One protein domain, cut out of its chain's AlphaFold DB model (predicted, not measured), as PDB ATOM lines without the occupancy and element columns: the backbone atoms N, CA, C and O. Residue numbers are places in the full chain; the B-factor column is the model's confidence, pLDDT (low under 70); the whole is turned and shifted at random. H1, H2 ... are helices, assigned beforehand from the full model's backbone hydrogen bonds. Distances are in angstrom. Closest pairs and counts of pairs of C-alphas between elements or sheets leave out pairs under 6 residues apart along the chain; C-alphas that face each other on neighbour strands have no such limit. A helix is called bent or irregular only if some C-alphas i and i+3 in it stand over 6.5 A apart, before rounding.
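AT A GLANCE: This is residues 2 to 113 of the 396 residues of an uncharacterized protein of Trypanosoma cruzi (strain CL Brener) (UniProt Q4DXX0). One long bent helix, H3, joins two up-and-down three-helix bundles set end to end: H1, H2 and arm H3a; arm H3b, H4 and H6. In each, a helix runs against the one before; short H5 is near the bend. The printed part, 112 residues with six named helices, is all helix and loose: radius of gyration of the C-alphas 16.6 A, spans 52 by 29 by 18 A.

IN THESE COORDINATES: H3, residues 39 to 72, by its hydrogen bonds assigned as one helix, is bent: C-alphas 58 and 61 are 7.6 A apart. Its arms are H3a, 39 to 58, 28.4 A long, and H3b, 61 to 72. H1 is residues 2 to 11, from C-alpha 2 at (192.150, 180.826, 267.201), H2 14 to 30, H4 75 to 86, H5 90 to 95, H6 97 to 113, to C-alpha 113 at (208.196, 163.824, 301.303).

HOW THE PARTS SIT: H3a and H3b are about perpendicular, at 83 degrees. H2 and H3a form a hairpin; their closest C-alphas, Val 14 and Leu 52, are 5.9 A apart. Every O i to N i+4 pair is within hydrogen-bond range except in H3b, 7 of 8.

THE WHOLE: The printed part has no cut and no long link. Residues 29 to 36 stand free; pLDDT is under 70 at residues 31 to 38.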
ATOM      1  N   ARG A   2     191.360 179.608 267.502       81.93
ATOM      2  CA  ARG A   2     192.150 180.826 267.201       81.93
ATOM      3  C   ARG A   2     192.683 181.538 268.452       81.93
ATOM      4  O   ARG A   2     193.889 181.681 268.571       81.93
ATOM      5  N   ARG A   3     191.796 181.828 269.416       87.38
ATOM      6  CA  ARG A   3     192.171 182.430 270.710       87.38
ATOM      7  C   ARG A   3     193.269 181.646 271.429       87.38
ATOM      8  O   ARG A   3     194.279 182.224 271.753       87.38
ATOM      9  N   LEU A   4     193.151 180.318 271.537       89.28
ATOM     10  CA  LEU A   4     194.176 179.487 272.193       89.28
ATOM     11  C   LEU A   4     195.571 179.614 271.555       89.28
ATOM     12  O   LEU A   4     196.569 179.579 272.263       89.28
ATOM     13  N   LEU A   5     195.648 179.730 270.225       88.76
ATOM     14  CA  LEU A   5     196.921 179.899 269.517       88.76
ATOM     15  C   LEU A   5     197.469 181.329 269.656       88.76
ATOM     16  O   LEU A   5     198.675 181.499 269.802       88.76
ATOM     17  N   GLU A   6     196.598 182.340 269.621       91.76
ATOM     18  CA  GLU A   6     196.954 183.742 269.890       91.76
ATOM     19  C   GLU A   6     197.438 183.925 271.333       91.76
ATOM     20  O   GLU A   6     198.484 184.530 271.552       91.76
ATOM     21  N   ASP A   7     196.739 183.325 272.297       91.93
ATOM     22  CA  ASP A   7     197.081 183.335 273.717       91.93
ATOM     23  C   ASP A   7     198.437 182.651 273.939       91.93
ATOM     24  O   ASP A   7     199.305 183.223 274.594       91.93
ATOM     25  N   ALA A   8     198.674 181.486 273.324       90.15
ATOM     26  CA  ALA A   8     199.954 180.782 273.421       90.15
ATOM     27  C   ALA A   8     201.117 181.546 272.759       90.15
ATOM     28  O   ALA A   8     202.234 181.547 273.272       90.15
ATOM     29  N   LEU A   9     200.870 182.230 271.636       91.80
ATOM     30  CA  LEU A   9     201.856 183.138 271.037       91.80
ATOM     31  C   LEU A   9     202.137 184.341 271.930       91.80
ATOM     32  O   LEU A   9     203.279 184.783 272.021       91.80
ATOM     33  N   SER A  10     201.103 184.874 272.581       91.73
ATOM     34  CA  SER A  10     201.243 186.000 273.495       91.73
ATOM     35  C   SER A  10     201.968 185.606 274.776       91.73
ATOM     36  O   SER A  10     202.732 186.411 275.299       91.73
ATOM     37  N   SER A  11     201.790 184.383 275.284       90.70
ATOM     38  CA  SER A  11     202.509 183.927 276.472       90.70
ATOM     39  C   SER A  11     203.981 183.679 276.157       90.70
ATOM     40  O   SER A  11     204.837 184.080 276.946       90.70
ATOM     41  N   GLY A  12     204.271 183.105 274.984       90.01
ATOM     42  CA  GLY A  12     205.616 182.703 274.561       90.01
ATOM     43  C   GLY A  12     206.110 181.436 275.266       90.01
ATOM     44  O   GLY A  12     207.215 180.974 275.004       90.01
ATOM     45  N   ASP A  13     205.303 180.859 276.158       92.99
ATOM     46  CA  ASP A  13     205.666 179.673 276.922       92.99
ATOM     47  C   ASP A  13     205.705 178.446 276.004       92.99
ATOM     48  O   ASP A  13     204.708 178.094 275.362       92.99
ATOM     49  N   VAL A  14     206.855 177.774 275.968       91.45
ATOM     50  CA  VAL A  14     207.121 176.585 275.154       91.45
ATOM     51  C   VAL A  14     206.051 175.516 275.379       91.45
ATOM     52  O   VAL A  14     205.524 174.962 274.413       91.45
ATOM     53  N   VAL A  15     205.662 175.256 276.631       91.34
ATOM     54  CA  VAL A  15     204.675 174.210 276.950       91.34
ATOM     55  C   VAL A  15     203.284 174.602 276.458       91.34
ATOM     56  O   VAL A  15     202.521 173.754 275.985       91.34
ATOM     57  N   GLN A  16     202.927 175.885 276.552       92.62
ATOM     58  CA  GLN A  16     201.632 176.374 276.077       92.62
ATOM     59  C   GLN A  16     201.563 176.376 274.551       92.62
ATOM     60  O   GLN A  16     200.550 175.953 273.991       92.62
ATOM     61  N   LEU A  17     202.648 176.769 273.878       90.79
ATOM     62  CA  LEU A  17     202.783 176.687 272.425       90.79
ATOM     63  C   LEU A  17     202.646 175.247 271.935       90.79
ATOM     64  O   LEU A  17     201.843 174.988 271.036       90.79
ATOM     65  N   GLU A  18     203.357 174.299 272.552       91.15
ATOM     66  CA  GLU A  18     203.218 172.873 272.251       91.15
ATOM     67  C   GLU A  18     201.760 172.430 272.414       91.15
ATOM     68  O   GLU A  18     201.148 171.957 271.453       91.15
ATOM     69  N   LYS A  19     201.151 172.644 273.589       91.67
ATOM     70  CA  LYS A  19     199.754 172.254 273.865       91.67
ATOM     71  C   LYS A  19     198.760 172.873 272.880       91.67
ATOM     72  O   LYS A  19     197.838 172.182 272.432       91.67
ATOM     73  N   ALA A  20     198.937 174.138 272.509       90.56
ATOM     74  CA  ALA A  20     198.058 174.832 271.576       90.56
ATOM     75  C   ALA A  20     198.188 174.285 270.145       90.56
ATOM     76  O   ALA A  20     197.169 173.990 269.514       90.56
ATOM     77  N   ILE A  21     199.417 174.062 269.654       89.47
ATOM     78  CA  ILE A  21     199.688 173.447 268.339       89.47
ATOM     79  C   ILE A  21     199.070 172.051 268.271       89.47
ATOM     80  O   ILE A  21     198.395 171.706 267.303       89.47
ATOM     81  N   ILE A  22     199.279 171.259 269.319       89.61
ATOM     82  CA  ILE A  22     198.744 169.910 269.464       89.61
ATOM     83  C   ILE A  22     197.212 169.920 269.404       89.61
ATOM     84  O   ILE A  22     196.613 169.144 268.659       89.61
ATOM     85  N   SER A  23     196.582 170.813 270.167       88.61
ATOM     86  CA  SER A  23     195.124 170.934 270.221       88.61
ATOM     87  C   SER A  23     194.557 171.362 268.867       88.61
ATOM     88  O   SER A  23     193.548 170.822 268.411       88.61
ATOM     89  N   ALA A  24     195.233 172.290 268.185       86.13
ATOM     90  CA  ALA A  24     194.879 172.742 266.842       86.13
ATOM     91  C   ALA A  24     195.001 171.630 265.797       86.13
ATOM     92  O   ALA A  24     194.081 171.448 265.003       86.13
ATOM     93  N   GLN A  25     196.072 170.833 265.838       85.65
ATOM     94  CA  GLN A  25     196.237 169.669 264.961       85.65
ATOM     95  C   GLN A  25     195.147 168.620 265.187       85.65
ATOM     96  O   GLN A  25     194.547 168.153 264.224       85.65
ATOM     97  N   ASN A  26     194.858 168.280 266.445       83.80
ATOM     98  CA  ASN A  26     193.815 167.309 266.777       83.80
ATOM     99  C   ASN A  26     192.435 167.787 266.302       83.80
ATOM    100  O   ASN A  26     191.660 167.001 265.760       83.80
ATOM    101  N   THR A  27     192.149 169.084 266.446       82.81
ATOM    102  CA  THR A  27     190.885 169.674 265.981       82.81
ATOM    103  C   THR A  27     190.785 169.656 264.456       82.81
ATOM    104  O   THR A  27     189.753 169.253 263.934       82.81
ATOM    105  N   ALA A  28     191.861 170.008 263.744       77.13
ATOM    106  CA  ALA A  28     191.902 169.981 262.281       77.13
ATOM    107  C   ALA A  28     191.749 168.560 261.702       77.13
ATOM    108  O   ALA A  28     191.156 168.374 260.641       77.13
ATOM    109  N   LEU A  29     192.262 167.540 262.403       71.76
ATOM    110  CA  LEU A  29     192.069 166.134 262.028       71.76
ATOM    111  C   LEU A  29     190.623 165.673 262.261       71.76
ATOM    112  O   LEU A  29     190.074 164.946 261.435       71.76
ATOM    113  N   ALA A  30     189.992 166.116 263.351       71.59
ATOM    114  CA  ALA A  30     188.589 165.823 263.633       71.59
ATOM    115  C   ALA A  30     187.634 166.556 262.670       71.59
ATOM    116  O   ALA A  30     186.593 166.016 262.295       71.59
ATOM    117  N   SER A  31     187.997 167.763 262.218       65.46
ATOM    118  CA  SER A  31     187.195 168.591 261.313       65.46
ATOM    119  C   SER A  31     187.437 168.306 259.825       65.46
ATOM    120  O   SER A  31     187.155 169.168 258.999       65.46
ATOM    121  N   LEU A  32     187.853 167.086 259.436       55.08
ATOM    122  CA  LEU A  32     188.197 166.677 258.052       55.08
ATOM    123  C   LEU A  32     187.139 167.026 256.966       55.08
ATOM    124  O   LEU A  32     187.418 166.935 255.770       55.08
ATOM    125  N   LYS A  33     185.930 167.449 257.360       54.51
ATOM    126  CA  LYS A  33     184.846 167.951 256.496       54.51
ATOM    127  C   LYS A  33     184.812 169.482 256.287       54.51
ATOM    128  O   LYS A  33     184.062 169.938 255.429       54.51
ATOM    129  N   GLN A  34     185.625 170.289 256.972       55.18
ATOM    130  CA  GLN A  34     185.709 171.753 256.809       55.18
ATOM    131  C   GLN A  34     187.025 172.176 256.136       55.18
ATOM    132  O   GLN A  34     187.840 172.919 256.669       55.18
ATOM    133  N   ARG A  35     187.213 171.768 254.876       54.55
ATOM    134  CA  ARG A  35     188.377 172.129 254.032       54.55
ATOM    135  C   ARG A  35     188.455 173.616 253.614       54.55
ATOM    136  O   ARG A  35     189.163 173.955 252.671       54.55
ATOM    137  N   ARG A  36     187.730 174.508 254.298       54.59
ATOM    138  CA  ARG A  36     187.783 175.975 254.132       54.59
ATOM    139  C   ARG A  36     188.214 176.695 255.413       54.59
ATOM    140  O   ARG A  36     187.921 177.876 255.592       54.59
ATOM    141  N   GLU A  37     188.915 176.006 256.308       59.64
ATOM    142  CA  GLU A  37     189.557 176.664 257.440       59.64
ATOM    143  C   GLU A  37     190.681 177.593 256.948       59.64
ATOM    144  O   GLU A  37     191.605 177.204 256.237       59.64
ATOM    145  N   SER A  38     190.483 178.870 257.278       64.09
ATOM    146  CA  SER A  38     191.110 180.070 256.720       64.09
ATOM    147  C   SER A  38     192.633 180.011 256.647       64.09
ATOM    148  O   SER A  38     193.252 179.644 257.644       64.09
ATOM    149  N   ASN A  39     193.221 180.533 255.560       73.92
ATOM    150  CA  ASN A  39     194.657 180.847 255.443       73.92
ATOM    151  C   ASN A  39     195.225 181.440 256.744       73.92
ATOM    152  O   ASN A  39     196.250 180.985 257.225       73.92
ATOM    153  N   TYR A  40     194.457 182.308 257.409       82.16
ATOM    154  CA  TYR A  40     194.783 182.874 258.717       82.16
ATOM    155  C   TYR A  40     195.120 181.853 259.824       82.16
ATOM    156  O   TYR A  40     196.043 182.077 260.601       82.16
ATOM    157  N   LEU A  41     194.387 180.739 259.932       83.33
ATOM    158  CA  LEU A  41     194.643 179.708 260.947       83.33
ATOM    159  C   LEU A  41     195.928 178.940 260.623       83.33
ATOM    160  O   LEU A  41     196.705 178.653 261.529       83.33
ATOM    161  N   ASN A  42     196.168 178.657 259.339       83.56
ATOM    162  CA  ASN A  42     197.416 178.045 258.884       83.56
ATOM    163  C   ASN A  42     198.606 178.987 259.114       83.56
ATOM    164  O   ASN A  42     199.637 178.545 259.618       83.56
ATOM    165  N   ASP A  43     198.442 180.284 258.846       87.56
ATOM    166  CA  ASP A  43     199.450 181.314 259.109       87.56
ATOM    167  C   ASP A  43     199.728 181.456 260.611       87.56
ATOM    168  O   ASP A  43     200.875 181.606 261.032       87.56
ATOM    169  N   LEU A  44     198.690 181.386 261.447       90.10
ATOM    170  CA  LEU A  44     198.817 181.404 262.903       90.10
ATOM    171  C   LEU A  44     199.545 180.153 263.412       90.10
ATOM    172  O   LEU A  44     200.503 180.276 264.166       90.10
ATOM    173  N   MET A  45     199.172 178.965 262.931       88.34
ATOM    174  CA  MET A  45     199.857 177.705 263.237       88.34
ATOM    175  C   MET A  45     201.329 177.722 262.821       88.34
ATOM    176  O   MET A  45     202.189 177.242 263.561       88.34
ATOM    177  N   LEU A  46     201.633 178.281 261.647       90.23
ATOM    178  CA  LEU A  46     203.002 178.437 261.172       90.23
ATOM    179  C   LEU A  46     203.792 179.398 262.067       90.23
ATOM    180  O   LEU A  46     204.933 179.092 262.412       90.23
ATOM    181  N   ARG A  47     203.185 180.514 262.493       92.49
ATOM    182  CA  ARG A  47     203.787 181.439 263.468       92.49
ATOM    183  C   ARG A  47     204.053 180.758 264.811       92.49
ATOM    184  O   ARG A  47     205.171 180.863 265.298       92.49
ATOM    185  N   CYS A  48     203.098 179.997 265.357       91.00
ATOM    186  CA  CYS A  48     203.291 179.228 266.595       91.00
ATOM    187  C   CYS A  48     204.457 178.243 266.482       91.00
ATOM    188  O   CYS A  48     205.271 178.155 267.392       91.00
ATOM    189  N   ARG A  49     204.566 177.510 265.365       90.90
ATOM    190  CA  ARG A  49     205.669 176.559 265.149       90.90
ATOM    191  C   ARG A  49     207.024 177.250 265.047       90.90
ATOM    192  O   ARG A  49     207.983 176.754 265.623       90.90
ATOM    193  N   LYS A  50     207.102 178.381 264.335       94.00
ATOM    194  CA  LYS A  50     208.334 179.179 264.244       94.00
ATOM    195  C   LYS A  50     208.757 179.703 265.616       94.00
ATOM    196  O   LYS A  50     209.907 179.515 265.987       94.00
ATOM    197  N   ALA A  51     207.817 180.275 266.369       92.44
ATOM    198  CA  ALA A  51     208.059 180.744 267.732       92.44
ATOM    199  C   ALA A  51     208.513 179.599 268.648       92.44
ATOM    200  O   ALA A  51     209.493 179.744 269.363       92.44
ATOM    201  N   LEU A  52     207.868 178.428 268.572       91.46
ATOM    202  CA  LEU A  52     208.253 177.260 269.362       91.46
ATOM    203  C   LEU A  52     209.697 176.819 269.085       91.46
ATOM    204  O   LEU A  52     210.449 176.593 270.028       91.46
ATOM    205  N   VAL A  53     210.086 176.696 267.811       92.88
ATOM    206  CA  VAL A  53     211.458 176.307 267.438       92.88
ATOM    207  C   VAL A  53     212.460 177.345 267.935       92.88
ATOM    208  O   VAL A  53     213.426 176.977 268.595       92.88
ATOM    209  N   GLN A  54     212.184 178.630 267.702       93.66
ATOM    210  CA  GLN A  54     213.044 179.719 268.155       93.66
ATOM    211  C   GLN A  54     213.213 179.718 269.683       93.66
ATOM    212  O   GLN A  54     214.334 179.728 270.183       93.66
ATOM    213  N   HIS A  55     212.117 179.645 270.441       91.80
ATOM    214  CA  HIS A  55     212.181 179.647 271.903       91.80
ATOM    215  C   HIS A  55     212.883 178.398 272.445       91.80
ATOM    216  O   HIS A  55     213.637 178.506 273.409       91.80
ATOM    217  N   LEU A  56     212.697 177.222 271.828       91.03
ATOM    218  CA  LEU A  56     213.428 175.997 272.189       91.03
ATOM    219  C   LEU A  56     214.935 176.097 271.926       91.03
ATOM    220  O   LEU A  56     215.719 175.554 272.706       91.03
ATOM    221  N   GLU A  57     215.346 176.766 270.850       92.07
ATOM    222  CA  GLU A  57     216.756 177.044 270.565       92.07
ATOM    223  C   GLU A  57     217.349 177.999 271.610       92.07
ATOM    224  O   GLU A  57     218.405 177.711 272.175       92.07
ATOM    225  N   GLU A  58     216.632 179.075 271.940       91.64
ATOM    226  CA  GLU A  58     217.055 180.087 272.916       91.64
ATOM    227  C   GLU A  58     217.149 179.528 274.349       91.64
ATOM    228  O   GLU A  58     218.114 179.796 275.067       91.64
ATOM    229  N   CYS A  59     216.177 178.713 274.777       92.70
ATOM    230  CA  CYS A  59     216.141 178.161 276.134       92.70
ATOM    231  C   CYS A  59     216.793 176.776 276.272       92.70
ATOM    232  O   CYS A  59     216.922 176.264 277.387       92.70
ATOM    233  N   GLY A  60     217.223 176.147 275.173       88.77
ATOM    234  CA  GLY A  60     217.634 174.740 275.147       88.77
ATOM    235  C   GLY A  60     218.772 174.379 276.110       88.77
ATOM    236  O   GLY A  60     218.803 173.257 276.624       88.77
ATOM    237  N   SER A  61     219.675 175.321 276.403       91.72
ATOM    238  CA  SER A  61     220.777 175.148 277.364       91.72
ATOM    239  C   SER A  61     220.307 175.056 278.822       91.72
ATOM    240  O   SER A  61     220.956 174.391 279.626       91.72
ATOM    241  N   LEU A  62     219.169 175.671 279.153       93.66
ATOM    242  CA  LEU A  62     218.569 175.691 280.490       93.66
ATOM    243  C   LEU A  62     217.456 174.644 280.627       93.66
ATOM    244  O   LEU A  62     217.358 173.946 281.637       93.66
ATOM    245  N   LEU A  63     216.651 174.486 279.577       92.46
ATOM    246  CA  LEU A  63     215.497 173.598 279.555       92.46
ATOM    247  C   LEU A  63     215.896 172.117 279.581       92.46
ATOM    248  O   LEU A  63     215.256 171.321 280.269       92.46
ATOM    249  N   LYS A  64     216.961 171.724 278.863       91.65
ATOM    250  CA  LYS A  64     217.424 170.323 278.844       91.65
ATOM    251  C   LYS A  64     217.897 169.850 280.228       91.65
ATOM    252  O   LYS A  64     217.401 168.808 280.660       91.65
ATOM    253  N   PRO A  65     218.789 170.567 280.948       93.52
ATOM    254  CA  PRO A  65     219.142 170.214 282.324       93.52
ATOM    255  C   PRO A  65     217.935 170.173 283.261       93.52
ATOM    256  O   PRO A  65     217.788 169.196 283.990       93.52
ATOM    257  N   LEU A  66     217.034 171.160 283.188       92.38
ATOM    258  CA  LEU A  66     215.839 171.214 284.036       92.38
ATOM    259  C   LEU A  66     214.934 169.991 283.830       92.38
ATOM    260  O   LEU A  66     214.608 169.277 284.779       92.38
ATOM    261  N   ARG A  67     214.582 169.692 282.573       92.59
ATOM    262  CA  ARG A  67     213.755 168.526 282.227       92.59
ATOM    263  C   ARG A  67     214.463 167.201 282.510       92.59
ATOM    264  O   ARG A  67     213.780 166.197 282.701       92.59
ATOM    265  N   ARG A  68     215.800 167.160 282.496       92.66
ATOM    266  CA  ARG A  68     216.581 165.978 282.891       92.66
ATOM    267  C   ARG A  68     216.514 165.766 284.399       92.66
ATOM    268  O   ARG A  68     216.174 164.662 284.802       92.66
ATOM    269  N   ALA A  69     216.744 166.809 285.194       89.69
ATOM    270  CA  ALA A  69     216.665 166.750 286.652       89.69
ATOM    271  C   ALA A  69     215.264 166.343 287.141       89.69
ATOM    272  O   ALA A  69     215.131 165.471 287.992       89.69
ATOM    273  N   CYS A  70     214.207 166.881 286.517       90.74
ATOM    274  CA  CYS A  70     212.830 166.478 286.820       90.74
ATOM    275  C   CYS A  70     212.545 165.003 286.488       90.74
ATOM    276  O   CYS A  70     211.689 164.392 287.117       90.74
ATOM    277  N   ARG A  71     213.225 164.424 285.485       90.11
ATOM    278  CA  ARG A  71     213.070 163.005 285.117       90.11
ATOM    279  C   ARG A  71     213.890 162.070 285.996       90.11
ATOM    280  O   ARG A  71     213.450 160.953 286.225       90.11
ATOM    281  N   SER A  72     215.078 162.496 286.423       87.53
ATOM    282  CA  SER A  72     215.938 161.701 287.303       87.53
ATOM    283  C   SER A  72     215.543 161.795 288.773       87.53
ATOM    284  O   SER A  72     216.079 161.025 289.557       87.53
ATOM    285  N   LEU A  73     214.634 162.714 289.131       86.57
ATOM    286  CA  LEU A  73     214.189 162.953 290.510       86.57
ATOM    287  C   LEU A  73     215.378 163.186 291.453       86.57
ATOM    288  O   LEU A  73     215.411 162.726 292.588       86.57
ATOM    289  N   ASP A  74     216.372 163.910 290.940       86.62
ATOM    290  CA  ASP A  74     217.600 164.245 291.651       86.62
ATOM    291  C   ASP A  74     217.458 165.646 292.255       86.62
ATOM    292  O   ASP A  74     217.334 166.635 291.529       86.62
ATOM    293  N   GLU A  75     217.448 165.718 293.587       88.02
ATOM    294  CA  GLU A  75     217.233 166.948 294.354       88.02
ATOM    295  C   GLU A  75     218.342 167.983 294.117       88.02
ATOM    296  O   GLU A  75     218.057 169.177 293.949       88.02
ATOM    297  N   GLU A  76     219.601 167.542 294.058       90.39
ATOM    298  CA  GLU A  76     220.754 168.428 293.884       90.39
ATOM    299  C   GLU A  76     220.773 168.989 292.463       90.39
ATOM    300  O   GLU A  76     220.882 170.205 292.265       90.39
ATOM    301  N   ALA A  77     220.577 168.119 291.469       92.36
ATOM    302  CA  ALA A  77     220.505 168.531 290.072       92.36
ATOM    303  C   ALA A  77     219.297 169.439 289.799       92.36
ATOM    304  O   ALA A  77     219.408 170.388 289.018       92.36
ATOM    305  N   LEU A  78     218.149 169.179 290.435       93.44
ATOM    306  CA  LEU A  78     216.945 170.002 290.297       93.44
ATOM    307  C   LEU A  78     217.156 171.392 290.899       93.44
ATOM    308  O   LEU A  78     216.817 172.392 290.266       93.44
ATOM    309  N   THR A  79     217.776 171.459 292.078       93.61
ATOM    310  CA  THR A  79     218.103 172.719 292.754       93.61
ATOM    311  C   THR A  79     219.113 173.536 291.950       93.61
ATOM    312  O   THR A  79     218.919 174.739 291.757       93.61
ATOM    313  N   ASP A  80     220.160 172.902 291.410       95.00
ATOM    314  CA  ASP A  80     221.131 173.587 290.552       95.00
ATOM    315  C   ASP A  80     220.495 174.075 289.241       95.00
ATOM    316  O   ASP A  80     220.718 175.216 288.825       95.00
ATOM    317  N   ALA A  81     219.655 173.254 288.603       94.55
ATOM    318  CA  ALA A  81     218.961 173.632 287.376       94.55
ATOM    319  C   ALA A  81     217.998 174.810 287.597       94.55
ATOM    320  O   ALA A  81     218.037 175.772 286.829       94.55
ATOM    321  N   LEU A  82     217.184 174.779 288.659       95.22
ATOM    322  CA  LEU A  82     216.290 175.885 289.022       95.22
ATOM    323  C   LEU A  82     217.075 177.168 289.299       95.22
ATOM    324  O   LEU A  82     216.748 178.211 288.738       95.22
ATOM    325  N   ARG A  83     218.176 177.080 290.056       95.26
ATOM    326  CA  ARG A  83     219.063 178.224 290.315       95.26
ATOM    327  C   ARG A  83     219.569 178.856 289.018       95.26
ATOM    328  O   ARG A  83     219.514 180.075 288.872       95.26
ATOM    329  N   ARG A  84     220.034 178.051 288.057       94.93
ATOM    330  CA  ARG A  84     220.490 178.553 286.745       94.93
ATOM    331  C   ARG A  84     219.364 179.231 285.967       94.93
ATOM    332  O   ARG A  84     219.597 180.261 285.342       94.93
ATOM    333  N   VAL A  85     218.152 178.681 286.021       94.38
ATOM    334  CA  VAL A  85     216.980 179.258 285.351       94.38
ATOM    335  C   VAL A  85     216.545 180.570 286.008       94.38
ATOM    336  O   VAL A  85     216.227 181.524 285.301       94.38
ATOM    337  N   HIS A  86     216.577 180.674 287.339       93.60
ATOM    338  CA  HIS A  86     216.248 181.916 288.049       93.60
ATOM    339  C   HIS A  86     217.251 183.045 287.776       93.60
ATOM    340  O   HIS A  86     216.860 184.211 287.805       93.60
ATOM    341  N   LEU A  87     218.504 182.709 287.452       94.08
ATOM    342  CA  LEU A  87     219.540 183.659 287.028       94.08
ATOM    343  C   LEU A  87     219.431 184.081 285.551       94.08
ATOM    344  O   LEU A  87     220.134 184.998 285.127       94.08
ATOM    345  N   ALA A  88     218.575 183.432 284.757       93.00
ATOM    346  CA  ALA A  88     218.397 183.756 283.347       93.00
ATOM    347  C   ALA A  88     217.602 185.058 283.136       93.00
ATOM    348  O   ALA A  88     216.913 185.568 284.031       93.00
ATOM    349  N   THR A  89     217.659 185.585 281.909       94.39
ATOM    350  CA  THR A  89     216.891 186.775 281.518       94.39
ATOM    351  C   THR A  89     215.390 186.551 281.726       94.39
ATOM    352  O   THR A  89     214.883 185.427 281.680       94.39
ATOM    353  N   SER A  90     214.652 187.634 281.982       92.93
ATOM    354  CA  SER A  90     213.193 187.580 282.161       92.93
ATOM    355  C   SER A  90     212.476 186.977 280.950       92.93
ATOM    356  O   SER A  90     211.478 186.283 281.127       92.93
ATOM    357  N   GLU A  91     213.003 187.193 279.743       92.67
ATOM    358  CA  GLU A  91     212.482 186.617 278.500       92.67
ATOM    359  C   GLU A  91     212.604 185.091 278.482       92.67
ATOM    360  O   GLU A  91     211.603 184.403 278.290       92.67
ATOM    361  N   LEU A  92     213.783 184.540 278.795       93.41
ATOM    362  CA  LEU A  92     213.964 183.087 278.862       93.41
ATOM    363  C   LEU A  92     213.097 182.455 279.956       93.41
ATOM    364  O   LEU A  92     212.498 181.401 279.746       93.41
ATOM    365  N   ARG A  93     212.971 183.122 281.110       93.04
ATOM    366  CA  ARG A  93     212.081 182.664 282.189       93.04
ATOM    367  C   ARG A  93     210.613 182.665 281.770       93.04
ATOM    368  O   ARG A  93     209.883 181.762 282.165       93.04
ATOM    369  N   ARG A  94     210.186 183.634 280.957       93.33
ATOM    370  CA  ARG A  94     208.835 183.673 280.385       93.33
ATOM    371  C   ARG A  94     208.597 182.495 279.439       93.33
ATOM    372  O   ARG A  94     207.573 181.833 279.562       93.33
ATOM    373  N   TYR A  95     209.551 182.182 278.561       94.49
ATOM    374  CA  TYR A  95     209.433 181.035 277.650       94.49
ATOM    375  C   TYR A  95     209.379 179.685 278.373       94.49
ATOM    376  O   TYR A  95     208.802 178.733 277.857       94.49
ATOM    377  N   MET A  96     209.954 179.601 279.573       93.27
ATOM    378  CA  MET A  96     210.003 178.385 280.388       93.27
ATOM    379  C   MET A  96     209.020 178.400 281.569       93.27
ATOM    380  O   MET A  96     209.158 177.581 282.477       93.27
ATOM    381  N   GLN A  97     208.054 179.322 281.611       94.40
ATOM    382  CA  GLN A  97     207.254 179.580 282.813       94.40
ATOM    383  C   GLN A  97     206.567 178.320 283.365       94.40
ATOM    384  O   GLN A  97     206.679 178.039 284.561       94.40
ATOM    385  N   THR A  98     205.891 177.539 282.516       93.75
ATOM    386  CA  THR A  98     205.238 176.294 282.949       93.75
ATOM    387  C   THR A  98     206.254 175.246 283.409       93.75
ATOM    388  O   THR A  98     206.033 174.605 284.436       93.75
ATOM    389  N   ASP A  99     207.372 175.073 282.695       93.45
ATOM    390  CA  ASP A  99     208.430 174.131 283.091       93.45
ATOM    391  C   ASP A  99     209.023 174.508 284.466       93.45
ATOM    392  O   ASP A  99     209.221 173.633 285.310       93.45
ATOM    393  N   ILE A 100     209.243 175.803 284.735       94.47
ATOM    394  CA  ILE A 100     209.718 176.309 286.036       94.47
ATOM    395  C   ILE A 100     208.712 175.984 287.140       94.47
ATOM    396  O   ILE A 100     209.088 175.414 288.160       94.47
ATOM    397  N   GLN A 101     207.428 176.294 286.937       95.48
ATOM    398  CA  GLN A 101     206.387 176.030 287.937       95.48
ATOM    399  C   GLN A 101     206.258 174.537 288.262       95.48
ATOM    400  O   GLN A 101     206.088 174.163 289.425       95.48
ATOM    401  N   GLN A 102     206.353 173.673 287.247       94.00
ATOM    402  CA  GLN A 102     206.333 172.223 287.433       94.00
ATOM    403  C   GLN A 102     207.555 171.739 288.217       94.00
ATOM    404  O   GLN A 102     207.401 170.960 289.158       94.00
ATOM    405  N   ALA A 103     208.744 172.235 287.875       94.05
ATOM    406  CA  ALA A 103     209.984 171.910 288.569       94.05
ATOM    407  C   ALA A 103     209.977 172.382 290.035       94.05
ATOM    408  O   ALA A 103     210.326 171.611 290.925       94.05
ATOM    409  N   GLU A 104     209.512 173.601 290.316       95.37
ATOM    410  CA  GLU A 104     209.368 174.120 291.684       95.37
ATOM    411  C   GLU A 104     208.342 173.321 292.499       95.37
ATOM    412  O   GLU A 104     208.551 173.046 293.680       95.37
ATOM    413  N   THR A 105     207.230 172.922 291.875       94.49
ATOM    414  CA  THR A 105     206.213 172.080 292.524       94.49
ATOM    415  C   THR A 105     206.786 170.708 292.866       94.49
ATOM    416  O   THR A 105     206.570 170.207 293.969       94.49
ATOM    417  N   LEU A 106     207.547 170.108 291.947       93.11
ATOM    418  CA  LEU A 106     208.234 168.841 292.175       93.11
ATOM    419  C   LEU A 106     209.264 168.955 293.305       93.11
ATOM    420  O   LEU A 106     209.254 168.120 294.204       93.11
ATOM    421  N   GLN A 107     210.083 170.011 293.311       93.43
ATOM    422  CA  GLN A 107     211.073 170.254 294.362       93.43
ATOM    423  C   GLN A 107     210.415 170.357 295.745       93.43
ATOM    424  O   GLN A 107     210.852 169.704 296.688       93.43
ATOM    425  N   ARG A 108     209.316 171.116 295.871       93.46
ATOM    426  CA  ARG A 108     208.564 171.208 297.135       93.46
ATOM    427  C   ARG A 108     208.014 169.850 297.567       93.46
ATOM    428  O   ARG A 108     208.125 169.505 298.735       93.46
ATOM    429  N   ARG A 109     207.465 169.062 296.634       92.56
ATOM    430  CA  ARG A 109     206.976 167.704 296.929       92.56
ATOM    431  C   ARG A 109     208.092 166.783 297.417       92.56
ATOM    432  O   ARG A 109     207.872 166.062 298.381       92.56
ATOM    433  N   MET A 110     209.270 166.829 296.792       91.08
ATOM    434  CA  MET A 110     210.447 166.063 297.221       91.08
ATOM    435  C   MET A 110     210.865 166.426 298.648       91.08
ATOM    436  O   MET A 110     211.043 165.535 299.474       91.08
ATOM    437  N   LEU A 111     210.955 167.724 298.955       90.97
ATOM    438  CA  LEU A 111     211.316 168.214 300.287       90.97
ATOM    439  C   LEU A 111     210.284 167.807 301.348       90.97
ATOM    440  O   LEU A 111     210.657 167.252 302.380       90.97
ATOM    441  N   CYS A 112     208.988 168.006 301.081       92.27
ATOM    442  CA  CYS A 112     207.923 167.592 301.998       92.27
ATOM    443  C   CYS A 112     207.939 166.077 302.237       92.27
ATOM    444  O   CYS A 112     207.888 165.643 303.385       92.27
ATOM    445  N   ALA A 113     208.090 165.273 301.179       91.66
ATOM    446  CA  ALA A 113     208.196 163.824 301.303       91.66
ATOM    447  C   ALA A 113     209.438 163.418 302.114       91.66
ATOM    448  O   ALA A 113     209.353 162.545 302.972       91.66
TER     449      ALA A 113